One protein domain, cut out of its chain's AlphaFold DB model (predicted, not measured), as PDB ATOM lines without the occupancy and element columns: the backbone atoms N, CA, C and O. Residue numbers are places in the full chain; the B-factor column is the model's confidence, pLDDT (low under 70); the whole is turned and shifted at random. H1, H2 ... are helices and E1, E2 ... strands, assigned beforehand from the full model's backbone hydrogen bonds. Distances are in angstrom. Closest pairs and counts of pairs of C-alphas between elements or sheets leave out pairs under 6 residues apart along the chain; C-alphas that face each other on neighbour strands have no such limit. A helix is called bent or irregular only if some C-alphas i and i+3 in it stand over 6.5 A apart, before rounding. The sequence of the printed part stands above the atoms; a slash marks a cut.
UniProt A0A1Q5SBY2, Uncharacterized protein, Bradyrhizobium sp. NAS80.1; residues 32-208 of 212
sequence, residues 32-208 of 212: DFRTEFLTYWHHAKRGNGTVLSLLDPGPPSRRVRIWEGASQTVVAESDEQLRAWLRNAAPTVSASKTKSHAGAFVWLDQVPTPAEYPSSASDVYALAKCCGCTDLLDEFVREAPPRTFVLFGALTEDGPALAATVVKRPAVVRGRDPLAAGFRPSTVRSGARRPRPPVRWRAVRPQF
ATOM      1  N   ASP A  32      34.023  -5.827  11.441       90.44
ATOM      2  CA  ASP A  32      32.589  -6.126  11.349       90.44
ATOM      3  C   ASP A  32      32.309  -7.249  10.338       90.44
ATOM      4  O   ASP A  32      31.541  -8.175  10.607       90.44
ATOM      5  N   PHE A  33      32.995  -7.233   9.188       91.38
ATOM      6  CA  PHE A  33      32.878  -8.294   8.186       91.38
ATOM      7  C   PHE A  33      33.330  -9.669   8.690       91.38
ATOM      8  O   PHE A  33      32.783 -10.687   8.253       91.38
ATOM      9  N   ARG A  34      34.336  -9.723   9.571       91.94
ATOM     10  CA  ARG A  34      34.832 -10.978  10.151       91.94
ATOM     11  C   ARG A  34      33.919 -11.479  11.266       91.94
ATOM     12  O   ARG A  34      33.662 -12.682  11.311       91.94
ATOM     13  N   THR A  35      33.380 -10.590  12.096       90.06
ATOM     14  CA  THR A  35      32.372 -10.950  13.107       90.06
ATOM     15  C   THR A  35      31.120 -11.516  12.433       90.06
ATOM     16  O   THR A  35      30.654 -12.600  12.768       90.06
ATOM     17  N   GLU A  36      30.647 -10.879  11.361       88.69
ATOM     18  CA  GLU A  36      29.480 -11.340  10.602       88.69
ATOM     19  C   GLU A  36      29.819 -12.308   9.452       88.69
ATOM     20  O   GLU A  36      29.058 -12.444   8.485       88.69
ATOM     21  N   PHE A  37      30.950 -13.014   9.528       90.56
ATOM     22  CA  PHE A  37      31.474 -13.821   8.424       90.56
ATOM     23  C   PHE A  37      30.433 -14.772   7.813       90.56
ATOM     24  O   PHE A  37      30.276 -14.824   6.592       90.56
ATOM     25  N   LEU A  38      29.670 -15.497   8.641       89.25
ATOM     26  CA  LEU A  38      28.657 -16.437   8.149       89.25
ATOM     27  C   LEU A  38      27.513 -15.740   7.400       89.25
ATOM     28  O   LEU A  38      26.971 -16.319   6.457       89.25
ATOM     29  N   THR A  39      27.159 -14.513   7.784       88.06
ATOM     30  CA  THR A  39      26.130 -13.707   7.115       88.06
ATOM     31  C   THR A  39      26.591 -13.333   5.712       88.06
ATOM     32  O   THR A  39      25.923 -13.651   4.724       88.06
ATOM     33  N   TYR A  40      27.780 -12.744   5.589       89.00
ATOM     34  CA  TYR A  40      28.318 -12.347   4.288       89.00
ATOM     35  C   TYR A  40      28.626 -13.547   3.392       89.00
ATOM     36  O   TYR A  40      28.293 -13.537   2.203       89.00
ATOM     37  N   TRP A  41      29.174 -14.625   3.953       87.69
ATOM     38  CA  TRP A  41      29.400 -15.872   3.227       87.69
ATOM     39  C   TRP A  41      28.087 -16.458   2.693       87.69
ATOM     40  O   TRP A  41      28.014 -16.920   1.549       87.69
ATOM     41  N   HIS A  42      27.011 -16.377   3.483       83.62
ATOM     42  CA  HIS A  42      25.672 -16.776   3.062       83.62
ATOM     43  C   HIS A  42      25.119 -15.898   1.934       83.62
ATOM     44  O   HIS A  42      24.459 -16.424   1.041       83.62
ATOM     45  N   HIS A  43      25.393 -14.595   1.914       83.88
ATOM     46  CA  HIS A  43      25.000 -13.722   0.801       83.88
ATOM     47  C   HIS A  43      25.831 -13.960  -0.466       83.88
ATOM     48  O   HIS A  43      25.302 -13.897  -1.577       83.88
ATOM     49  N   ALA A  44      27.112 -14.301  -0.314       81.06
ATOM     50  CA  ALA A  44      27.991 -14.661  -1.422       81.06
ATOM     51  C   ALA A  44      27.674 -16.048  -2.015       81.06
ATOM     52  O   ALA A  44      28.113 -16.374  -3.128       81.06
ATOM     53  N   LYS A  45      26.893 -16.875  -1.301       69.75
ATOM     54  CA  LYS A  45      26.468 -18.196  -1.767       69.75
ATOM     55  C   LYS A  45      25.734 -18.084  -3.098       69.75
ATOM     56  O   LYS A  45      24.913 -17.202  -3.342       69.75
ATOM     57  N   ARG A  46      25.961 -19.057  -3.968       60.28
ATOM     58  CA  ARG A  46      25.113 -19.256  -5.145       60.28
ATOM     59  C   ARG A  46      24.822 -20.742  -5.194       60.28
ATOM     60  O   ARG A  46      25.702 -21.490  -5.561       60.28
ATOM     61  N   GLY A  47      23.637 -21.218  -4.845       63.34
ATOM     62  CA  GLY A  47      23.334 -22.656  -4.797       63.34
ATOM     63  C   GLY A  47      22.306 -22.972  -3.720       63.34
ATOM     64  O   GLY A  47      22.115 -22.174  -2.807       63.34
ATOM     65  N   ASN A  48      21.639 -24.120  -3.854       58.09
ATOM     66  CA  ASN A  48      20.415 -24.415  -3.099       58.09
ATOM     67  C   ASN A  48      20.553 -25.631  -2.161       58.09
ATOM     68  O   ASN A  48      19.563 -26.037  -1.566       58.09
ATOM     69  N   GLY A  49      21.743 -26.233  -2.059       68.62
ATOM     70  CA  GLY A  49      21.987 -27.390  -1.194       68.62
ATOM     71  C   GLY A  49      22.414 -26.977   0.212       68.62
ATOM     72  O   GLY A  49      23.239 -26.075   0.369       68.62
ATOM     73  N   THR A  50      21.870 -27.647   1.225       82.25
ATOM     74  CA  THR A  50      22.273 -27.467   2.627       82.25
ATOM     75  C   THR A  50      23.540 -28.274   2.906       82.25
ATOM     76  O   THR A  50      23.570 -29.455   2.584       82.25
ATOM     77  N   VAL A  51      24.568 -27.683   3.526       87.00
ATOM     78  CA  VAL A  51      25.688 -28.455   4.100       87.00
ATOM     79  C   VAL A  51      25.481 -28.581   5.599       87.00
ATOM     80  O   VAL A  51      25.227 -27.579   6.266       87.00
ATOM     81  N   LEU A  52      25.585 -29.810   6.095       90.44
ATOM     82  CA  LEU A  52      25.564 -30.167   7.506       90.44
ATOM     83  C   LEU A  52      26.957 -30.650   7.911       90.44
ATOM     84  O   LEU A  52      27.563 -31.461   7.209       90.44
ATOM     85  N   SER A  53      27.448 -30.156   9.043       91.88
ATOM     86  CA  SER A  53      28.740 -30.550   9.603       91.88
ATOM     87  C   SER A  53      28.544 -31.443  10.818       91.88
ATOM     88  O   SER A  53      27.770 -31.103  11.708       91.88
ATOM     89  N   LEU A  54      29.282 -32.547  10.860       94.50
ATOM     90  CA  LEU A  54      29.520 -33.377  12.042       94.50
ATOM     91  C   LEU A  54      30.969 -33.241  12.532       94.50
ATOM     92  O   LEU A  54      31.422 -34.043  13.349       94.50
ATOM     93  N   LEU A  55      31.706 -32.281  11.970       93.50
ATOM     94  CA  LEU A  55      33.096 -32.031  12.313       93.50
ATOM     95  C   LEU A  55      33.206 -31.408  13.698       93.50
ATOM     96  O   LEU A  55      32.355 -30.605  14.083       93.50
ATOM     97  N   ASP A  56      34.303 -31.716  14.375       93.00
ATOM     98  CA  ASP A  56      34.743 -30.953  15.536       93.00
ATOM     99  C   ASP A  56      35.439 -29.667  15.052       93.00
ATOM    100  O   ASP A  56      36.483 -29.741  14.386       93.00
ATOM    101  N   PRO A  57      34.858 -28.475  15.265       91.44
ATOM    102  CA  PRO A  57      35.354 -27.264  14.635       91.44
ATOM    103  C   PRO A  57      36.608 -26.745  15.352       91.44
ATOM    104  O   PRO A  57      36.536 -25.960  16.294       91.44
ATOM    105  N   GLY A  58      37.772 -27.156  14.855       92.69
ATOM    106  CA  GLY A  58      39.069 -26.745  15.383       92.69
ATOM    107  C   GLY A  58      40.245 -27.203  14.518       92.69
ATOM    108  O   GLY A  58      40.065 -28.036  13.617       92.69
ATOM    109  N   PRO A  59      41.459 -26.690  14.787       93.06
ATOM    110  CA  PRO A  59      42.673 -27.178  14.146       93.06
ATOM    111  C   PRO A  59      42.951 -28.645  14.530       93.06
ATOM    112  O   PRO A  59      42.482 -29.111  15.568       93.06
ATOM    113  N   PRO A  60      43.758 -29.381  13.745       95.44
ATOM    114  CA  PRO A  60      44.420 -28.953  12.514       95.44
ATOM    115  C   PRO A  60      43.533 -29.123  11.272       95.44
ATOM    116  O   PRO A  60      42.509 -29.817  11.292       95.44
ATOM    117  N   SER A  61      43.987 -28.541  10.160       96.12
ATOM    118  CA  SER A  61      43.516 -28.902   8.821       96.12
ATOM    119  C   SER A  61      43.693 -30.400   8.577       96.12
ATOM    120  O   SER A  61      44.727 -30.975   8.922       96.12
ATOM    121  N   ARG A  62      42.689 -31.047   7.985       95.75
ATOM    122  CA  ARG A  62      42.639 -32.509   7.853       95.75
ATOM    123  C   ARG A  62      41.749 -32.972   6.707       95.75
ATOM    124  O   ARG A  62      40.933 -32.220   6.174       95.75
ATOM    125  N   ARG A  63      41.898 -34.241   6.330       95.62
ATOM    126  CA  ARG A  63      40.955 -34.924   5.434       95.62
ATOM    127  C   ARG A  63      39.646 -35.191   6.176       95.62
ATOM    128  O   ARG A  63      39.667 -35.575   7.339       95.62
ATOM    129  N   VAL A  64      38.532 -35.041   5.471       95.88
ATOM    130  CA  VAL A  64      37.177 -35.312   5.970       95.88
ATOM    131  C   VAL A  64      36.403 -36.178   4.980       95.88
ATOM    132  O   VAL A  64      36.820 -36.371   3.832       95.88
ATOM    133  N   ARG A  65      35.269 -36.719   5.418       95.75
ATOM    134  CA  ARG A  65      34.380 -37.577   4.629       95.75
ATOM    135  C   ARG A  65      33.091 -36.853   4.297       95.75
ATOM    136  O   ARG A  65      32.495 -36.202   5.147       95.75
ATOM    137  N   ILE A  66      32.669 -36.972   3.045       93.50
ATOM    138  CA  ILE A  66      31.562 -36.199   2.490       93.50
ATOM    139  C   ILE A  66      30.584 -37.131   1.813       93.50
ATOM    140  O   ILE A  66      30.963 -37.970   0.996       93.50
ATOM    141  N   TRP A  67      29.312 -36.955   2.138       93.12
ATOM    142  CA  TRP A  67      28.203 -37.585   1.445       93.12
ATOM    143  C   TRP A  67      27.324 -36.513   0.806       93.12
ATOM    144  O   TRP A  67      26.874 -35.587   1.475       93.12
ATOM    145  N   GLU A  68      27.076 -36.654  -0.495       89.75
ATOM    146  CA  GLU A  68      26.164 -35.802  -1.260       89.75
ATOM    147  C   GLU A  68      24.813 -36.517  -1.412       89.75
ATOM    148  O   GLU A  68      24.692 -37.519  -2.120       89.75
ATOM    149  N   GLY A  69      23.786 -35.988  -0.755       87.00
ATOM    150  CA  GLY A  69      22.391 -36.337  -0.989       87.00
ATOM    151  C   GLY A  69      21.747 -35.464  -2.069       87.00
ATOM    152  O   GLY A  69      22.377 -34.602  -2.675       87.00
ATOM    153  N   ALA A  70      20.446 -35.661  -2.300       82.25
ATOM    154  CA  ALA A  70      19.707 -34.893  -3.307       82.25
ATOM    155  C   ALA A  70      19.538 -33.405  -2.937       82.25
ATOM    156  O   ALA A  70      19.600 -32.541  -3.809       82.25
ATOM    157  N   SER A  71      19.317 -33.109  -1.654       80.25
ATOM    158  CA  SER A  71      19.041 -31.757  -1.138       80.25
ATOM    159  C   SER A  71      20.051 -31.273  -0.097       80.25
ATOM    160  O   SER A  71      20.094 -30.084   0.220       80.25
ATOM    161  N   GLN A  72      20.868 -32.180   0.435       85.56
ATOM    162  CA  GLN A  72      21.815 -31.888   1.500       85.56
ATOM    163  C   GLN A  72      23.135 -32.618   1.278       85.56
ATOM    164  O   GLN A  72      23.159 -33.724   0.746       85.56
ATOM    165  N   THR A  73      24.215 -32.000   1.726       89.81
ATOM    166  CA  THR A  73      25.554 -32.572   1.812       89.81
ATOM    167  C   THR A  73      25.908 -32.687   3.285       89.81
ATOM    168  O   THR A  73      25.648 -31.766   4.054       89.81
ATOM    169  N   VAL A  74      26.494 -33.806   3.687       92.19
ATOM    170  CA  VAL A  74      26.900 -34.049   5.075       92.19
ATOM    171  C   VAL A  74      28.398 -34.282   5.104       92.19
ATOM    172  O   VAL A  74      28.917 -35.054   4.294       92.19
ATOM    173  N   VAL A  75      29.079 -33.611   6.026       94.19
ATOM    174  CA  VAL A  75      30.529 -33.682   6.201       94.19
ATOM    175  C   VAL A  75      30.840 -34.225   7.590       94.19
ATOM    176  O   VAL A  75      30.220 -33.810   8.563       94.19
ATOM    177  N   ALA A  76      31.772 -35.166   7.675       95.31
ATOM    178  CA  ALA A  76      32.095 -35.919   8.881       95.31
ATOM    179  C   ALA A  76      33.601 -36.189   8.987       95.31
ATOM    180  O   ALA A  76      34.312 -36.169   7.982       95.31
ATOM    181  N   GLU A  77      34.073 -36.498  10.191       94.44
ATOM    182  CA  GLU A  77      35.470 -36.867  10.451       94.44
ATOM    183  C   GLU A  77      35.822 -38.214   9.811       94.44
ATOM    184  O   GLU A  77      36.924 -38.419   9.307       94.44
ATOM    185  N   SER A  78      34.863 -39.145   9.801       94.94
ATOM    186  CA  SER A  78      35.075 -40.516   9.343       94.94
ATOM    187  C   SER A  78      33.863 -41.106   8.628       94.94
ATOM    188  O   SER A  78      32.736 -40.605   8.708       94.94
ATOM    189  N   ASP A  79      34.096 -42.212   7.920       94.06
ATOM    190  CA  ASP A  79      33.033 -42.951   7.245       94.06
ATOM    191  C   ASP A  79      32.089 -43.602   8.255       94.06
ATOM    192  O   ASP A  79      30.887 -43.706   8.012       94.06
ATOM    193  N   GLU A  80      32.611 -44.010   9.406       93.69
ATOM    194  CA  GLU A  80      31.858 -44.599  10.504       93.69
ATOM    195  C   GLU A  80      30.875 -43.584  11.088       93.69
ATOM    196  O   GLU A  80      29.687 -43.899  11.219       93.69
ATOM    197  N   GLN A  81      31.342 -42.360  11.369       94.31
ATOM    198  CA  GLN A  81      30.513 -41.266  11.883       94.31
ATOM    199  C   GLN A  81      29.414 -40.904  10.879       94.31
ATOM    200  O   GLN A  81      28.237 -40.824  11.236       94.31
ATOM    201  N   LEU A  82      29.777 -40.771   9.600       92.88
ATOM    202  CA  LEU A  82      28.835 -40.445   8.534       92.88
ATOM    203  C   LEU A  82      27.762 -41.526   8.360       92.88
ATOM    204  O   LEU A  82      26.573 -41.224   8.282       92.88
ATOM    205  N   ARG A  83      28.162 -42.804   8.337       91.38
ATOM    206  CA  ARG A  83      27.229 -43.936   8.247       91.38
ATOM    207  C   ARG A  83      26.319 -44.004   9.468       91.38
ATOM    208  O   ARG A  83      25.140 -44.305   9.308       91.38
ATOM    209  N   ALA A  84      26.847 -43.761  10.667       91.69
ATOM    210  CA  ALA A  84      26.051 -43.739  11.890       91.69
ATOM    211  C   ALA A  84      24.979 -42.649  11.842       91.69
ATOM    212  O   ALA A  84      23.813 -42.935  12.104       91.69
ATOM    213  N   TRP A  85      25.351 -41.443  11.414       92.00
ATOM    214  CA  TRP A  85      24.402 -40.351  11.241       92.00
ATOM    215  C   TRP A  85      23.345 -40.665  10.175       92.00
ATOM    216  O   TRP A  85      22.153 -40.529  10.438       92.00
ATOM    217  N   LEU A  86      23.756 -41.168   9.003       90.75
ATOM    218  CA  LEU A  86      22.841 -41.496   7.902       90.75
ATOM    219  C   LEU A  86      21.818 -42.573   8.275       90.75
ATOM    220  O   LEU A  86      20.663 -42.468   7.868       90.75
ATOM    221  N   ARG A  87      22.206 -43.578   9.073       88.94
ATOM    222  CA  ARG A  87      21.265 -44.601   9.563       88.94
ATOM    223  C   ARG A  87      20.125 -44.001  10.385       88.94
ATOM    224  O   ARG A  87      19.008 -44.497  10.298       88.94
ATOM    225  N   ASN A  88      20.400 -42.944  11.143       87.75
ATOM    226  CA  ASN A  88      19.417 -42.306  12.016       87.75
ATOM    227  C   ASN A  88      18.618 -41.220  11.282       87.75
ATOM    228  O   ASN A  88      17.400 -41.160  11.396       87.75
ATOM    229  N   ALA A  89      19.300 -40.368  10.515       85.19
ATOM    230  CA  ALA A  89      18.702 -39.196   9.880       85.19
ATOM    231  C   ALA A  89      18.038 -39.496   8.525       85.19
ATOM    232  O   ALA A  89      17.178 -38.737   8.079       85.19
ATOM    233  N   ALA A  90      18.440 -40.574   7.846       82.06
ATOM    234  CA  ALA A  90      17.950 -40.927   6.515       82.06
ATOM    235  C   ALA A  90      17.855 -42.459   6.320       82.06
ATOM    236  O   ALA A  90      18.493 -43.008   5.415       82.06
ATOM    237  N   PRO A  91      17.038 -43.170   7.125       80.00
ATOM    238  CA  PRO A  91      16.997 -44.639   7.155       80.00
ATOM    239  C   PRO A  91      16.558 -45.285   5.829       80.00
ATOM    240  O   PRO A  91      16.810 -46.462   5.595       80.00
ATOM    241  N   THR A  92      15.917 -44.524   4.938       83.56
ATOM    242  CA  THR A  92      15.460 -44.987   3.618       83.56
ATOM    243  C   THR A  92      16.550 -44.948   2.542       83.56
ATOM    244  O   THR A  92      16.346 -45.455   1.435       83.56
ATOM    245  N   VAL A  93      17.716 -44.357   2.825       81.75
ATOM    246  CA  VAL A  93      18.835 -44.313   1.878       81.75
ATOM    247  C   VAL A  93      19.500 -45.687   1.821       81.75
ATOM    248  O   VAL A  93      20.100 -46.159   2.783       81.75
ATOM    249  N   SER A  94      19.432 -46.328   0.654       79.56
ATOM    250  CA  SER A  94      20.073 -47.622   0.409       79.56
ATOM    251  C   SER A  94      21.591 -47.556   0.603       79.56
ATOM    252  O   SER A  94      22.219 -46.588   0.175       79.56
ATOM    253  N   ALA A  95      22.209 -48.633   1.097       77.19
ATOM    254  CA  ALA A  95      23.663 -48.715   1.307       77.19
ATOM    255  C   ALA A  95      24.509 -48.424   0.046       77.19
ATOM    256  O   ALA A  95      25.618 -47.907   0.131       77.19
ATOM    257  N   SER A  96      23.990 -48.688  -1.156       76.19
ATOM    258  CA  SER A  96      24.665 -48.329  -2.415       76.19
ATOM    259  C   SER A  96      24.763 -46.813  -2.651       76.19
ATOM    260  O   SER A  96      25.643 -46.362  -3.385       76.19
ATOM    261  N   LYS A  97      23.881 -46.029  -2.017       79.56
ATOM    262  CA  LYS A  97      23.795 -44.563  -2.087       79.56
ATOM    263  C   LYS A  97      24.427 -43.867  -0.880       79.56
ATOM    264  O   LYS A  97      24.397 -42.644  -0.825       79.56
ATOM    265  N   THR A  98      25.019 -44.600   0.063       81.62
ATOM    266  CA  THR A  98      25.749 -44.031   1.213       81.62
ATOM    267  C   THR A  98      27.253 -43.914   0.960       81.62
ATOM    268  O   THR A  98      28.025 -43.688   1.891       81.62
ATOM    269  N   LYS A  99      27.694 -44.062  -0.300       86.50
ATOM    270  CA  LYS A  99      29.097 -43.866  -0.674       86.50
ATOM    271  C   LYS A  99      29.519 -42.433  -0.373       86.50
ATOM    272  O   LYS A  99      28.916 -41.480  -0.862       86.50
ATOM    273  N   SER A 100      30.577 -42.318   0.407       91.06
ATOM    274  CA  SER A 100      31.251 -41.070   0.713       91.06
ATOM    275  C   SER A 100      32.466 -40.876  -0.187       91.06
ATOM    276  O   SER A 100      33.023 -41.829  -0.740       91.06
ATOM    277  N   HIS A 101      32.908 -39.634  -0.302       90.25
ATOM    278  CA  HIS A 101      34.185 -39.274  -0.902       90.25
ATOM    279  C   HIS A 101      34.982 -38.392   0.057       90.25
ATOM    280  O   HIS A 101      34.454 -37.880   1.044       90.25
ATOM    281  N   ALA A 102      36.280 -38.271  -0.202       92.56
ATOM    282  CA  ALA A 102      37.153 -37.444   0.610       92.56
ATOM    283  C   ALA A 102      36.982 -35.957   0.248       92.56
ATOM    284  O   ALA A 102      36.761 -35.611  -0.915       92.56
ATOM    285  N   GLY A 103      37.116 -35.091   1.245       93.56
ATOM    286  CA  GLY A 103      37.258 -33.648   1.078       93.56
ATOM    287  C   GLY A 103      38.298 -33.085   2.038       93.56
ATOM    288  O   GLY A 103      38.832 -33.806   2.884       93.56
ATOM    289  N   ALA A 104      38.590 -31.797   1.898       95.00
ATOM    290  CA  ALA A 104      39.550 -31.103   2.744       95.00
ATOM    291  C   ALA A 104      38.827 -30.222   3.760       95.00
ATOM    292  O   ALA A 104      37.926 -29.469   3.390       95.00
ATOM    293  N   PHE A 105      39.259 -30.274   5.012       96.12
ATOM    294  CA  PHE A 105      38.976 -29.252   6.006       96.12
ATOM    295  C   PHE A 105      40.246 -28.439   6.248       96.12
ATOM    296  O   PHE A 105      41.291 -28.996   6.576       96.12
ATOM    297  N   VAL A 106      40.161 -27.132   6.032       96.19
ATOM    298  CA  VAL A 106      41.261 -26.176   6.117       96.19
ATOM    299  C   VAL A 106      40.953 -25.211   7.253       96.19
ATOM    300  O   VAL A 106      40.023 -24.409   7.159       96.19
ATOM    301  N   TRP A 107      41.733 -25.301   8.324       96.31
ATOM    302  CA  TRP A 107      41.667 -24.369   9.436       96.31
ATOM    303  C   TRP A 107      42.515 -23.136   9.123       96.31
ATOM    304  O   TRP A 107      43.720 -23.247   8.902       96.31
ATOM    305  N   LEU A 108      41.869 -21.979   9.050       95.38
ATOM    306  CA  LEU A 108      42.486 -20.690   8.782       95.38
ATOM    307  C   LEU A 108      42.807 -19.991  10.105       95.38
ATOM    308  O   LEU A 108      42.073 -20.129  11.083       95.38
ATOM    309  N   ASP A 109      43.862 -19.180  10.101       93.62
ATOM    310  CA  ASP A 109      44.214 -18.346  11.257       93.62
ATOM    311  C   ASP A 109      43.139 -17.283  11.539       93.62
ATOM    312  O   ASP A 109      42.894 -16.922  12.686       93.62
ATOM    313  N   GLN A 110      42.471 -16.809  10.484       93.44
ATOM    314  CA  GLN A 110      41.350 -15.878  10.551       93.44
ATOM    315  C   GLN A 110      40.373 -16.125   9.400       93.44
ATOM    316  O   GLN A 110      40.759 -16.596   8.325       93.44
ATOM    317  N   VAL A 111      39.105 -15.772   9.606       92.69
ATOM    318  CA  VAL A 111      38.115 -15.777   8.525       92.69
ATOM    319  C   VAL A 111      38.453 -14.709   7.468       92.69
ATOM    320  O   VAL A 111      38.888 -13.607   7.826       92.69
ATOM    321  N   PRO A 112      38.268 -15.010   6.168       93.38
ATOM    322  CA  PRO A 112      38.460 -14.025   5.110       93.38
ATOM    323  C   PRO A 112      37.359 -12.959   5.151       93.38
ATOM    324  O   PRO A 112      36.234 -13.230   5.574       93.38
ATOM    325  N   THR A 113      37.652 -11.762   4.654       92.75
ATOM    326  CA  THR A 113      36.634 -10.739   4.374       92.75
ATOM    327  C   THR A 113      35.925 -11.032   3.045       92.75
ATOM    328  O   THR A 113      36.419 -11.828   2.239       92.75
ATOM    329  N   PRO A 114      34.779 -10.392   2.743       90.75
ATOM    330  CA  PRO A 114      34.061 -10.612   1.487       90.75
ATOM    331  C   PRO A 114      34.905 -10.417   0.221       90.75
ATOM    332  O   PRO A 114      34.688 -11.112  -0.773       90.75
ATOM    333  N   ALA A 115      35.882  -9.506   0.249       88.69
ATOM    334  CA  ALA A 115      36.804  -9.277  -0.865       88.69
ATOM    335  C   ALA A 115      37.807 -10.432  -1.065       88.69
ATOM    336  O   ALA A 115      38.315 -10.628  -2.168       88.69
ATOM    337  N   GLU A 116      38.065 -11.207  -0.012       91.44
ATOM    338  CA  GLU A 116      38.983 -12.348   0.012       91.44
ATOM    339  C   GLU A 116      38.268 -13.683  -0.263       91.44
ATOM    340  O   GLU A 116      38.908 -14.736  -0.349       91.44
ATOM    341  N   TYR A 117      36.938 -13.671  -0.414       92.06
ATOM    342  CA  TYR A 117      36.177 -14.888  -0.673       92.06
ATOM    343  C   TYR A 117      36.601 -15.542  -1.989       92.06
ATOM    344  O   TYR A 117      36.675 -14.885  -3.033       92.06
ATOM    345  N   PRO A 118      36.829 -16.866  -1.985       90.94
ATOM    346  CA  PRO A 118      37.390 -17.533  -3.139       90.94
ATOM    347  C   PRO A 118      36.387 -17.579  -4.293       90.94
ATOM    348  O   PRO A 118      35.302 -18.161  -4.202       90.94
ATOM    349  N   SER A 119      36.797 -17.017  -5.424       87.44
ATOM    350  CA  SER A 119      36.055 -16.998  -6.688       87.44
ATOM    351  C   SER A 119      36.646 -17.956  -7.733       87.44
ATOM    352  O   SER A 119      35.986 -18.343  -8.706       87.44
ATOM    353  N   SER A 120      37.886 -18.398  -7.508       85.00
ATOM    354  CA  SER A 120      38.639 -19.330  -8.340       85.00
ATOM    355  C   SER A 120      39.281 -20.452  -7.511       85.00
ATOM    356  O   SER A 120      39.439 -20.332  -6.297       85.00
ATOM    357  N   ALA A 121      39.655 -21.576  -8.139       85.69
ATOM    358  CA  ALA A 121      40.383 -22.619  -7.397       85.69
ATOM    359  C   ALA A 121      41.786 -22.151  -6.987       85.69
ATOM    360  O   ALA A 121      42.338 -22.648  -6.012       85.69
ATOM    361  N   SER A 122      42.345 -21.179  -7.717       86.69
ATOM    362  CA  SER A 122      43.586 -20.520  -7.319       86.69
ATOM    363  C   SER A 122      43.404 -19.749  -6.014       86.69
ATOM    364  O   SER A 122      44.333 -19.717  -5.217       86.69
ATOM    365  N   ASP A 123      42.226 -19.168  -5.780       90.50
ATOM    366  CA  ASP A 123      41.922 -18.435  -4.547       90.50
ATOM    367  C   ASP A 123      41.792 -19.424  -3.378       90.50
ATOM    368  O   ASP A 123      42.366 -19.207  -2.317       90.50
ATOM    369  N   VAL A 124      41.132 -20.570  -3.601       91.50
ATOM    370  CA  VAL A 124      41.071 -21.675  -2.621       91.50
ATOM    371  C   VAL A 124      42.475 -22.154  -2.244       91.50
ATOM    372  O   VAL A 124      42.778 -22.327  -1.067       91.50
ATOM    373  N   TYR A 125      43.346 -22.338  -3.239       91.50
ATOM    374  CA  TYR A 125      44.734 -22.729  -3.003       91.50
ATOM    375  C   TYR A 125      45.532 -21.638  -2.279       91.50
ATOM    376  O   TYR A 125      46.343 -21.944  -1.411       91.50
ATOM    377  N   ALA A 126      45.302 -20.363  -2.608       91.06
ATOM    378  CA  ALA A 126      45.948 -19.237  -1.940       91.06
ATOM    379  C   ALA A 126      45.578 -19.173  -0.451       91.06
ATOM    380  O   ALA A 126      46.471 -19.011   0.374       91.06
ATOM    381  N   LEU A 127      44.304 -19.394  -0.107       92.19
ATOM    382  CA  LEU A 127      43.858 -19.472   1.288       92.19
ATOM    383  C   LEU A 127      44.547 -20.620   2.038       92.19
ATOM    384  O   LEU A 127      45.110 -20.401   3.105       92.19
ATOM    385  N   ALA A 128      44.590 -21.819   1.448       91.88
ATOM    386  CA  ALA A 128      45.288 -22.958   2.051       91.88
ATOM    387  C   ALA A 128      46.804 -22.729   2.192       91.88
ATOM    388  O   ALA A 128      47.436 -23.239   3.113       91.88
ATOM    389  N   LYS A 129      47.400 -21.949   1.285       91.75
ATOM    390  CA  LYS A 129      48.809 -21.560   1.359       91.75
ATOM    391  C   LYS A 129      49.096 -20.622   2.523       91.75
ATOM    392  O   LYS A 129      50.136 -20.784   3.153       91.75
ATOM    393  N   CYS A 130      48.204 -19.677   2.814       88.06
ATOM    394  CA  CYS A 130      48.380 -18.759   3.940       88.06
ATOM    395  C   CYS A 130      48.478 -19.501   5.282       88.06
ATOM    396  O   CYS A 130      49.279 -19.102   6.115       88.06
ATOM    397  N   CYS A 131      47.759 -20.617   5.443       88.31
ATOM    398  CA  CYS A 131      47.801 -21.452   6.648       88.31
ATOM    399  C   CYS A 131      48.737 -22.676   6.530       88.31
ATOM    400  O   CYS A 131      48.630 -23.619   7.311       88.31
ATOM    401  N   GLY A 132      49.623 -22.723   5.524       88.94
ATOM    402  CA  GLY A 132      50.612 -23.800   5.363       88.94
ATOM    403  C   GLY A 132      50.037 -25.192   5.064       88.94
ATOM    404  O   GLY A 132      50.712 -26.192   5.285       88.94
ATOM    405  N   CYS A 133      48.805 -25.282   4.560       90.19
ATOM    406  CA  CYS A 133      48.071 -26.539   4.369       90.19
ATOM    407  C   CYS A 133      47.925 -26.944   2.889       90.19
ATOM    408  O   CYS A 133      46.968 -27.626   2.517       90.19
ATOM    409  N   THR A 134      48.843 -26.517   2.016       90.44
ATOM    410  CA  THR A 134      48.787 -26.828   0.573       90.44
ATOM    411  C   THR A 134      48.925 -28.312   0.277       90.44
ATOM    412  O   THR A 134      48.261 -28.798  -0.634       90.44
ATOM    413  N   ASP A 135      49.710 -29.035   1.076       90.12
ATOM    414  CA  ASP A 135      49.974 -30.462   0.870       90.12
ATOM    415  C   ASP A 135      48.678 -31.284   0.888       90.12
ATOM    416  O   ASP A 135      48.481 -32.162   0.045       90.12
ATOM    417  N   LEU A 136      47.742 -30.919   1.774       90.50
ATOM    418  CA  LEU A 136      46.413 -31.522   1.843       90.50
ATOM    419  C   LEU A 136      45.660 -31.361   0.516       90.50
ATOM    420  O   LEU A 136      45.069 -32.317   0.025       90.50
ATOM    421  N   LEU A 137      45.690 -30.171  -0.092       88.94
ATOM    422  CA  LEU A 137      45.036 -29.931  -1.382       88.94
ATOM    423  C   LEU A 137      45.776 -30.604  -2.546       88.94
ATOM    424  O   LEU A 137      45.128 -31.107  -3.466       88.94
ATOM    425  N   ASP A 138      47.106 -30.656  -2.504       87.06
ATOM    426  CA  ASP A 138      47.932 -31.295  -3.534       87.06
ATOM    427  C   ASP A 138      47.687 -32.810  -3.616       87.06
ATOM    428  O   ASP A 138      47.777 -33.418  -4.687       87.06
ATOM    429  N   GLU A 139      47.324 -33.451  -2.506       85.94
ATOM    430  CA  GLU A 139      46.832 -34.827  -2.517       85.94
ATOM    431  C   GLU A 139      45.525 -34.982  -3.310       85.94
ATOM    432  O   GLU A 139      45.426 -35.866  -4.163       85.94
ATOM    433  N   PHE A 140      44.552 -34.088  -3.120       82.50
ATOM    434  CA  PHE A 140      43.296 -34.124  -3.880       82.50
ATOM    435  C   PHE A 140      43.501 -33.834  -5.366       82.50
ATOM    436  O   PHE A 140      42.834 -34.430  -6.208       82.50
ATOM    437  N   VAL A 141      44.435 -32.945  -5.715       80.00
ATOM    438  CA  VAL A 141      44.780 -32.685  -7.121       80.00
ATOM    439  C   VAL A 141      45.316 -33.955  -7.792       80.00
ATOM    440  O   VAL A 141      44.959 -34.221  -8.940       80.00
ATOM    441  N   ARG A 142      46.110 -34.766  -7.076       79.38
ATOM    442  CA  ARG A 142      46.628 -36.056  -7.569       79.38
ATOM    443  C   ARG A 142      45.532 -37.107  -7.749       79.38
ATOM    444  O   ARG A 142      45.543 -37.817  -8.750       79.38
ATOM    445  N   GLU A 143      44.580 -37.182  -6.823       80.12
ATOM    446  CA  GLU A 143      43.401 -38.059  -6.938       80.12
ATOM    447  C   GLU A 143      42.459 -37.615  -8.079       80.12
ATOM    448  O   GLU A 143      41.693 -38.413  -8.621       80.12
ATOM    449  N   ALA A 144      42.546 -36.339  -8.471       75.62
ATOM    450  CA  ALA A 144      41.812 -35.705  -9.560       75.62
ATOM    451  C   ALA A 144      40.290 -35.988  -9.549       75.62
ATOM    452  O   ALA A 144      39.714 -36.324 -10.597       75.62
ATOM    453  N   PRO A 145      39.599 -35.836  -8.403       79.81
ATOM    454  CA  PRO A 145      38.173 -36.092  -8.329       79.81
ATOM    455  C   PRO A 145      37.402 -35.109  -9.228       79.81
ATOM    456  O   PRO A 145      37.867 -34.002  -9.513       79.81
ATOM    457  N   PRO A 146      36.193 -35.471  -9.690       78.31
ATOM    458  CA  PRO A 146      35.374 -34.575 -10.511       78.31
ATOM    459  C   PRO A 146      34.997 -33.281  -9.769       78.31
ATOM    460  O   PRO A 146      34.781 -32.235 -10.392       78.31
ATOM    461  N   ARG A 147      34.910 -33.353  -8.438       84.06
ATOM    462  CA  ARG A 147      34.647 -32.241  -7.526       84.06
ATOM    463  C   ARG A 147      35.482 -32.429  -6.267       84.06
ATOM    464  O   ARG A 147      35.536 -33.533  -5.738       84.06
ATOM    465  N   THR A 148      36.064 -31.345  -5.784       88.00
ATOM    466  CA  THR A 148      36.762 -31.289  -4.503       88.00
ATOM    467  C   THR A 148      35.997 -30.343  -3.601       88.00
ATOM    468  O   THR A 148      35.878 -29.152  -3.893       88.00
ATOM    469  N   PHE A 149      35.459 -30.873  -2.515       90.88
ATOM    470  CA  PHE A 149      34.896 -30.062  -1.450       90.88
ATOM    471  C   PHE A 149      36.019 -29.603  -0.530       90.88
ATOM    472  O   PHE A 149      36.831 -30.413  -0.074       90.88
ATOM    473  N   VAL A 150      36.043 -28.303  -0.267       93.12
ATOM    474  CA  VAL A 150      36.960 -27.682   0.681       93.12
ATOM    475  C   VAL A 150      36.116 -26.930   1.693       93.12
ATOM    476  O   VAL A 150      35.318 -26.073   1.325       93.12
ATOM    477  N   LEU A 151      36.251 -27.284   2.960       93.81
ATOM    478  CA  LEU A 151      35.636 -26.586   4.072       93.81
ATOM    479  C   LEU A 151      36.696 -25.711   4.717       93.81
ATOM    480  O   LEU A 151      37.772 -26.196   5.040       93.81
ATOM    481  N   PHE A 152      36.382 -24.444   4.913       94.56
ATOM    482  CA  PHE A 152      37.163 -23.522   5.716       94.56
ATOM    483  C   PHE A 152      36.572 -23.455   7.115       94.56
ATOM    484  O   PHE A 152      35.349 -23.414   7.267       94.56
ATOM    485  N   GLY A 153      37.438 -23.445   8.120       93.81
ATOM    486  CA  GLY A 153      37.078 -23.182   9.506       93.81
ATOM    487  C   GLY A 153      38.024 -22.160  10.111       93.81
ATOM    488  O   GLY A 153      39.197 -22.149   9.757       93.81
ATOM    489  N   ALA A 154      37.528 -21.304  10.994       94.62
ATOM    490  CA  ALA A 154      38.351 -20.426  11.821       94.62
ATOM    491  C   ALA A 154      37.573 -19.992  13.066       94.62
ATOM    492  O   ALA A 154      36.348 -20.135  13.122       94.62
ATOM    493  N   LEU A 155      38.284 -19.446  14.054       91.75
ATOM    494  CA  LEU A 155      37.651 -18.776  15.187       91.75
ATOM    495  C   LEU A 155      37.122 -17.400  14.767       91.75
ATOM    496  O   LEU A 155      37.793 -16.652  14.059       91.75
ATOM    497  N   THR A 156      35.922 -17.082  15.241       89.31
ATOM    498  CA  THR A 156      35.325 -15.741  15.229       89.31
ATOM    499  C   THR A 156      34.982 -15.343  16.665       89.31
ATOM    500  O   THR A 156      35.109 -16.165  17.577       89.31
ATOM    501  N   GLU A 157      34.542 -14.104  16.880       86.56
ATOM    502  CA  GLU A 157      34.119 -13.628  18.206       86.56
ATOM    503  C   GLU A 157      32.964 -14.465  18.784       86.56
ATOM    504  O   GLU A 157      32.966 -14.781  19.972       86.56
ATOM    505  N   ASP A 158      32.053 -14.927  17.924       84.19
ATOM    506  CA  ASP A 158      30.905 -15.769  18.291       84.19
ATOM    507  C   ASP A 158      31.235 -17.277  18.313       84.19
ATOM    508  O   ASP A 158      30.344 -18.129  18.402       84.19
ATOM    509  N   GLY A 159      32.520 -17.632  18.222       88.12
ATOM    510  CA  GLY A 159      33.009 -19.009  18.193       88.12
ATOM    511  C   GLY A 159      33.407 -19.499  16.795       88.12
ATOM    512  O   GLY A 159      33.592 -18.707  15.869       88.12
ATOM    513  N   PRO A 160      33.621 -20.812  16.618       91.50
ATOM    514  CA  PRO A 160      34.058 -21.361  15.341       91.50
ATOM    515  C   PRO A 160      33.039 -21.158  14.214       91.50
ATOM    516  O   PRO A 160      31.872 -21.533  14.336       91.50
ATOM    517  N   ALA A 161      33.503 -20.658  13.073       92.44
ATOM    518  CA  ALA A 161      32.698 -20.518  11.868       92.44
ATOM    519  C   ALA A 161      33.181 -21.471  10.774       92.44
ATOM    520  O   ALA A 161      34.376 -21.544  10.494       92.44
ATOM    521  N   LEU A 162      32.244 -22.185  10.138       92.44
ATOM    522  CA  LEU A 162      32.526 -23.142   9.066       92.44
ATOM    523  C   LEU A 162      31.873 -22.726   7.747       92.44
ATOM    524  O   LEU A 162      30.709 -22.328   7.696       92.44
ATOM    525  N   ALA A 163      32.624 -22.881   6.664       91.12
ATOM    526  CA  ALA A 163      32.266 -22.398   5.343       91.12
ATOM    527  C   ALA A 163      32.757 -23.367   4.260       91.12
ATOM    528  O   ALA A 163      33.951 -23.507   4.031       91.12
ATOM    529  N   ALA A 164      31.852 -24.037   3.547       89.81
ATOM    530  CA  ALA A 164      32.236 -24.923   2.450       89.81
ATOM    531  C   ALA A 164      32.405 -24.145   1.147       89.81
ATOM    532  O   ALA A 164      31.735 -23.139   0.950       89.81
ATOM    533  N   THR A 165      33.229 -24.658   0.236       89.25
ATOM    534  CA  THR A 165      33.305 -24.308  -1.184       89.25
ATOM    535  C   THR A 165      33.517 -25.576  -2.013       89.25
ATOM    536  O   THR A 165      34.074 -26.564  -1.529       89.25
ATOM    537  N   VAL A 166      33.080 -25.565  -3.273       88.50
ATOM    538  CA  VAL A 166      33.285 -26.690  -4.191       88.50
ATOM    539  C   VAL A 166      34.151 -26.264  -5.371       88.50
ATOM    540  O   VAL A 166      33.809 -25.400  -6.185       88.50
ATOM    541  N   VAL A 167      35.291 -26.922  -5.516       85.88
ATOM    542  CA  VAL A 167      36.152 -26.782  -6.686       85.88
ATOM    543  C   VAL A 167      35.766 -27.857  -7.692       85.88
ATOM    544  O   VAL A 167      35.799 -29.049  -7.399       85.88
ATOM    545  N   LYS A 168      35.375 -27.447  -8.900       83.00
ATOM    546  CA  LYS A 168      35.079 -28.388  -9.989       83.00
ATOM    547  C   LYS A 168      36.337 -28.651 -10.800       83.00
ATOM    548  O   LYS A 168      37.053 -27.710 -11.144       83.00
ATOM    549  N   ARG A 169      36.545 -29.909 -11.188       79.06
ATOM    550  CA  ARG A 169      37.561 -30.243 -12.186       79.06
ATOM    551  C   ARG A 169      37.220 -29.552 -13.521       79.06
ATOM    552  O   ARG A 169      36.059 -29.588 -13.942       79.06
ATOM    553  N   PRO A 170      38.192 -28.914 -14.194       74.94
ATOM    554  CA  PRO A 170      38.047 -28.376 -15.527       74.94
ATOM    555  C   PRO A 170      37.564 -29.470 -16.464       74.94
ATOM    556  O   PRO A 170      38.061 -30.594 -16.430       74.94
ATOM    557  N   ALA A 171      36.594 -29.132 -17.307       72.19
ATOM    558  CA  ALA A 171      36.153 -30.050 -18.338       72.19
ATOM    559  C   ALA A 171      37.320 -30.371 -19.283       72.19
ATOM    560  O   ALA A 171      38.139 -29.505 -19.597       72.19
ATOM    561  N   VAL A 172      37.357 -31.609 -19.770       73.50
ATOM    562  CA  VAL A 172      38.223 -31.991 -20.886       73.50
ATOM    563  C   VAL A 172      37.773 -31.199 -22.113       73.50
ATOM    564  O   VAL A 172      36.609 -31.264 -22.506       73.50
ATOM    565  N   VAL A 173      38.683 -30.437 -22.721       73.12
ATOM    566  CA  VAL A 173      38.382 -29.605 -23.895       73.12
ATOM    567  C   VAL A 173      39.121 -30.175 -25.097       73.12
ATOM    568  O   VAL A 173      40.339 -30.322 -25.067       73.12
ATOM    569  N   ARG A 174      38.390 -30.484 -26.179       73.75
ATOM    570  CA  ARG A 174      38.954 -31.026 -27.436       73.75
ATOM    571  C   ARG A 174      39.836 -32.270 -27.216       73.75
ATOM    572  O   ARG A 174      40.927 -32.368 -27.770       73.75
ATOM    573  N   GLY A 175      39.387 -33.186 -26.354       69.50
ATOM    574  CA  GLY A 175      40.109 -34.424 -26.029       69.50
ATOM    575  C   GLY A 175      41.395 -34.229 -25.218       69.50
ATOM    576  O   GLY A 175      42.104 -35.198 -24.968       69.50
ATOM    577  N   ARG A 176      41.708 -32.998 -24.792       62.41
ATOM    578  CA  ARG A 176      42.853 -32.700 -23.930       62.41
ATOM    579  C   ARG A 176      42.366 -32.429 -22.524       62.41
ATOM    580  O   ARG A 176      41.568 -31.519 -22.302       62.41
ATOM    581  N   ASP A 177      42.859 -33.224 -21.587       68.62
ATOM    582  CA  ASP A 177      42.664 -32.956 -20.173       68.62
ATOM    583  C   ASP A 177      43.571 -31.786 -19.755       68.62
ATOM    584  O   ASP A 177      44.798 -31.907 -19.858       68.62
ATOM    585  N   PRO A 178      43.009 -30.651 -19.297       67.00
ATOM    586  CA  PRO A 178      43.800 -29.517 -18.832       67.00
ATOM    587  C   PRO A 178      44.764 -29.876 -17.697       67.00
ATOM    588  O   PRO A 178      45.815 -29.248 -17.586       67.00
ATOM    589  N   LEU A 179      44.444 -30.895 -16.890       63.34
ATOM    590  CA  LEU A 179      45.332 -31.391 -15.836       63.34
ATOM    591  C   LEU A 179      46.539 -32.156 -16.387       63.34
ATOM    592  O   LEU A 179      47.637 -32.026 -15.854       63.34
ATOM    593  N   ALA A 180      46.368 -32.901 -17.481       61.62
ATOM    594  CA  ALA A 180      47.453 -33.642 -18.124       61.62
ATOM    595  C   ALA A 180      48.300 -32.758 -19.061       61.62
ATOM    596  O   ALA A 180      49.476 -33.028 -19.283       61.62
ATOM    597  N   ALA A 181      47.725 -31.682 -19.606       55.31
ATOM    598  CA  ALA A 181      48.395 -30.815 -20.579       55.31
ATOM    599  C   ALA A 181      49.504 -29.922 -19.977       55.31
ATOM    600  O   ALA A 181      50.351 -29.429 -20.724       55.31
ATOM    601  N   GLY A 182      49.499 -29.703 -18.655       46.25
ATOM    602  CA  GLY A 182      50.452 -28.835 -17.944       46.25
ATOM    603  C   GLY A 182      51.733 -29.522 -17.457       46.25
ATOM    604  O   GLY A 182      52.711 -28.835 -17.169       46.25
ATOM    605  N   PHE A 183      51.765 -30.855 -17.405       45.12
ATOM    606  CA  PHE A 183      52.943 -31.626 -17.003       45.12
ATOM    607  C   PHE A 183      53.614 -32.217 -18.245       45.12
ATOM    608  O   PHE A 183      53.298 -33.324 -18.668       45.12
ATOM    609  N   ARG A 184      54.552 -31.483 -18.858       39.09
ATOM    610  CA  ARG A 184      55.495 -32.091 -19.809       39.09
ATOM    611  C   ARG A 184      56.722 -32.607 -19.050       39.09
ATOM    612  O   ARG A 184      57.509 -31.785 -18.584       39.09
ATOM    613  N   PRO A 185      56.952 -33.929 -18.971       35.72
ATOM    614  CA  PRO A 185      58.240 -34.477 -18.577       35.72
ATOM    615  C   PRO A 185      59.180 -34.401 -19.785       35.72
ATOM    616  O   PRO A 185      59.126 -35.234 -20.681       35.72
ATOM    617  N   SER A 186      60.008 -33.363 -19.881       30.73
ATOM    618  CA  SER A 186      61.241 -33.434 -20.682       30.73
ATOM    619  C   SER A 186      62.200 -32.294 -20.343       30.73
ATOM    620  O   SER A 186      61.935 -31.126 -20.598       30.73
ATOM    621  N   THR A 187      63.362 -32.701 -19.830       31.62
ATOM    622  CA  THR A 187      64.632 -31.961 -19.762       31.62
ATOM    623  C   THR A 187      64.663 -30.731 -18.850       31.62
ATOM    624  O   THR A 187      64.451 -29.594 -19.266       31.62
ATOM    625  N   VAL A 188      65.059 -30.957 -17.595       33.34
ATOM    626  CA  VAL A 188      65.637 -29.908 -16.750       33.34
ATOM    627  C   VAL A 188      66.936 -29.441 -17.415       33.34
ATOM    628  O   VAL A 188      67.932 -30.163 -17.423       33.34
ATOM    629  N   ARG A 189      66.936 -28.232 -17.978       23.38
ATOM    630  CA  ARG A 189      68.148 -27.414 -18.083       23.38
ATOM    631  C   ARG A 189      67.957 -26.201 -17.187       23.38
ATOM    632  O   ARG A 189      66.999 -25.445 -17.324       23.38
ATOM    633  N   SER A 190      68.843 -26.104 -16.208       34.72
ATOM    634  CA  SER A 190      68.952 -25.038 -15.224       34.72
ATOM    635  C   SER A 190      69.144 -23.689 -15.917       34.72
ATOM    636  O   SER A 190      70.091 -23.502 -16.673       34.72
ATOM    637  N   GLY A 191      68.237 -22.749 -15.639       38.00
ATOM    638  CA  GLY A 191      68.354 -21.353 -16.065       38.00
ATOM    639  C   GLY A 191      67.219 -20.857 -16.959       38.00
ATOM    640  O   GLY A 191      67.456 -20.515 -18.108       38.00
ATOM    641  N   ALA A 192      65.989 -20.764 -16.441       27.86
ATOM    642  CA  ALA A 192      64.973 -19.881 -17.018       27.86
ATOM    643  C   ALA A 192      63.850 -19.569 -16.018       27.86
ATOM    644  O   ALA A 192      63.382 -20.424 -15.268       27.86
ATOM    645  N   ARG A 193      63.436 -18.301 -16.042       32.84
ATOM    646  CA  ARG A 193      62.347 -17.657 -15.297       32.84
ATOM    647  C   ARG A 193      61.092 -18.543 -15.223       32.84
ATOM    648  O   ARG A 193      60.600 -18.991 -16.256       32.84
ATOM    649  N   ARG A 194      60.555 -18.747 -14.010       28.56
ATOM    650  CA  ARG A 194      59.313 -19.506 -13.756       28.56
ATOM    651  C   ARG A 194      58.190 -19.063 -14.712       28.56
ATOM    652  O   ARG A 194      57.806 -17.891 -14.654       28.56
ATOM    653  N   PRO A 195      57.620 -19.950 -15.543       29.95
ATOM    654  CA  PRO A 195      56.411 -19.619 -16.277       29.95
ATOM    655  C   PRO A 195      55.212 -19.610 -15.317       29.95
ATOM    656  O   PRO A 195      55.052 -20.500 -14.481       29.95
ATOM    657  N   ARG A 196      54.369 -18.578 -15.435       28.86
ATOM    658  CA  ARG A 196      53.049 -18.517 -14.791       28.86
ATOM    659  C   ARG A 196      52.176 -19.660 -15.335       28.86
ATOM    660  O   ARG A 196      52.103 -19.793 -16.557       28.86
ATOM    661  N   PRO A 197      51.493 -20.453 -14.493       31.14
ATOM    662  CA  PRO A 197      50.589 -21.481 -14.991       31.14
ATOM    663  C   PRO A 197      49.352 -20.831 -15.640       31.14
ATOM    664  O   PRO A 197      48.703 -19.995 -15.005       31.14
ATOM    665  N   PRO A 198      48.980 -21.203 -16.879       29.88
ATOM    666  CA  PRO A 198      47.743 -20.766 -17.496       29.88
ATOM    667  C   PRO A 198      46.681 -21.839 -17.248       29.88
ATOM    668  O   PRO A 198      46.426 -22.673 -18.110       29.88
ATOM    669  N   VAL A 199      46.050 -21.853 -16.073       30.59
ATOM    670  CA  VAL A 199      44.842 -22.671 -15.887       30.59
ATOM    671  C   VAL A 199      43.772 -21.850 -15.186       30.59
ATOM    672  O   VAL A 199      43.873 -21.509 -14.011       30.59
ATOM    673  N   ARG A 200      42.731 -21.501 -15.942       23.22
ATOM    674  CA  ARG A 200      41.569 -20.770 -15.439       23.22
ATOM    675  C   ARG A 200      40.619 -21.772 -14.781       23.22
ATOM    676  O   ARG A 200      39.694 -22.278 -15.411       23.22
ATOM    677  N   TRP A 201      40.882 -22.088 -13.520       28.41
ATOM    678  CA  TRP A 201      39.989 -22.885 -12.684       28.41
ATOM    679  C   TRP A 201      38.798 -22.035 -12.230       28.41
ATOM    680  O   TRP A 201      38.984 -21.004 -11.588       28.41
ATOM    681  N   ARG A 202      37.564 -22.448 -12.539       23.91
ATOM    682  CA  ARG A 202      36.360 -21.806 -11.980       23.91
ATOM    683  C   ARG A 202      36.101 -22.399 -10.592       23.91
ATOM    684  O   ARG A 202      35.712 -23.565 -10.526       23.91
ATOM    685  N   ALA A 203      36.287 -21.638  -9.507       28.53
ATOM    686  CA  ALA A 203      35.715 -22.064  -8.229       28.53
ATOM    687  C   ALA A 203      34.218 -21.830  -8.271       28.53
ATOM    688  O   ALA A 203      33.701 -20.907  -8.908       28.53
ATOM    689  N   VAL A 204      33.514 -22.756  -7.644       37.62
ATOM    690  CA  VAL A 204      32.075 -22.779  -7.651       37.62
ATOM    691  C   VAL A 204      31.609 -23.098  -6.237       37.62
ATOM    692  O   VAL A 204      31.316 -24.234  -5.905       37.62
ATOM    693  N   ARG A 205      31.361 -22.006  -5.514       44.84
ATOM    694  CA  ARG A 205      30.180 -21.784  -4.668       44.84
ATOM    695  C   ARG A 205      30.267 -22.278  -3.225       44.84
ATOM    696  O   ARG A 205      30.437 -23.476  -2.999       44.84
ATOM    697  N   PRO A 206      29.996 -21.369  -2.277       31.95
ATOM    698  CA  PRO A 206      29.796 -21.748  -0.901       31.95
ATOM    699  C   PRO A 206      28.423 -22.344  -0.569       31.95
ATOM    700  O   PRO A 206      27.430 -21.993  -1.208       31.95
ATOM    701  N   GLN A 207      28.369 -23.254   0.413       34.53
ATOM    702  CA  GLN A 207      27.147 -23.921   0.904       34.53
ATOM    703  C   GLN A 207      27.207 -24.099   2.440       34.53
ATOM    704  O   GLN A 207      28.202 -24.641   2.901       34.53
ATOM    705  N   PHE A 208      26.194 -23.680   3.225       43.09
ATOM    706  CA  PHE A 208      25.981 -24.114   4.632       43.09
ATOM    707  C   PHE A 208      24.595 -23.760   5.216       43.09
ATOM    708  O   PHE A 208      23.980 -22.770   4.806       43.09
TER     709      PHE A 208
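AT A GLANCE: This is residues 32 to 208 of the 212 residues of an uncharacterized protein of Bradyrhizobium sp. NAS80.1 (UniProt A0A1Q5SBY2). One strongly twisted sheet of seven strands curls round like part of a barrel, its edge strands E1 and E7 coming close together; the helical hairpin H4 and H5 packs on one face, H3 lies over E3 and E2, and H2 sits beside E6 and E7. Residues 183 to 196 stick out from this body as a long loop. The printed part has 177 residues with named elements in the order H1 H2 E1 E2 E3 H3 E4 H4 H5 E5 E6 H6 E7, six helices and seven strands, class mixed. The mixed sheet runs E1 E3 E2 E4 E5 E6 E7. The whole is compact, radius of gyration of the C-alphas 17.8 A, spanning 58 by 45 by 28 A.

HOW THE PARTS SIT: H1, residues 32 to 35, only grazes the sheet. H2, residues 37 to 44, is on it, over none of its strands; its closest C-alphas to E6, residues 159 to 168, are Leu 38 and Ala 161, 6.8 A. E1, residues 50 to 53, is parallel to E3, residues 72 to 76 (N 52 and O 73, 2.8 A). E2, residues 62 to 68, forms a hairpin with E3 (N 67 and O 74, 2.9 A) and is antiparallel to E4, residues 101 to 107 (N 64 and O 103, 2.9 A). H3, residues 79 to 89, is over E3 and, only just, with 3 C-alphas, over E2. E3, H3 and E4 form a split strand-helix-strand unit, E2 between its strands, with a right-handed crossover. H4, residues 121 to 130, and H5, residues 134 to 143, touch as a helical hairpin, closest C-alphas Ala 128 and Thr 134, 5.4 A, on the face opposite H2. H4 is over E6 and E5, residues 147 to 156, and H5 over E4. E4, H4, H5 and E5 form a strand-helix-strand unit of parallel neighbours, right-handed. E5 and E6 form a hairpin (N 150 and O 165, 2.9 A). H6, residues 178 to 181, is not on the sheet. E7, residues 203 to 207, is antiparallel to E6 (N 204 and O 166, 3.0 A). In this folded sheet, bent back on itself, E1 and E3 face E4 to E7, with E2 the hinge. Every O i to N i+4 pair is within hydrogen-bond range in H2 and H4, 6 of 7 in H3 and 5 of 6 in H5; H1 and H6 are too short.

IN THESE COORDINATES: H1 begins at C-alpha 32 (32.589, -6.126, 11.349). E6 is 29.8 A long and E5 28.1 A. E7 ends at C-alpha 207 (27.147, -23.921, 0.904).

THE WHOLE: The C-alphas of Thr 92 and Gly 191, farthest apart, are 61.2 A apart. The printed part has no cut. Long links join H3 to E4, E4 to H4 and H6 to E7. Residues 45 to 49 and 175 to 208 have pLDDT under 70.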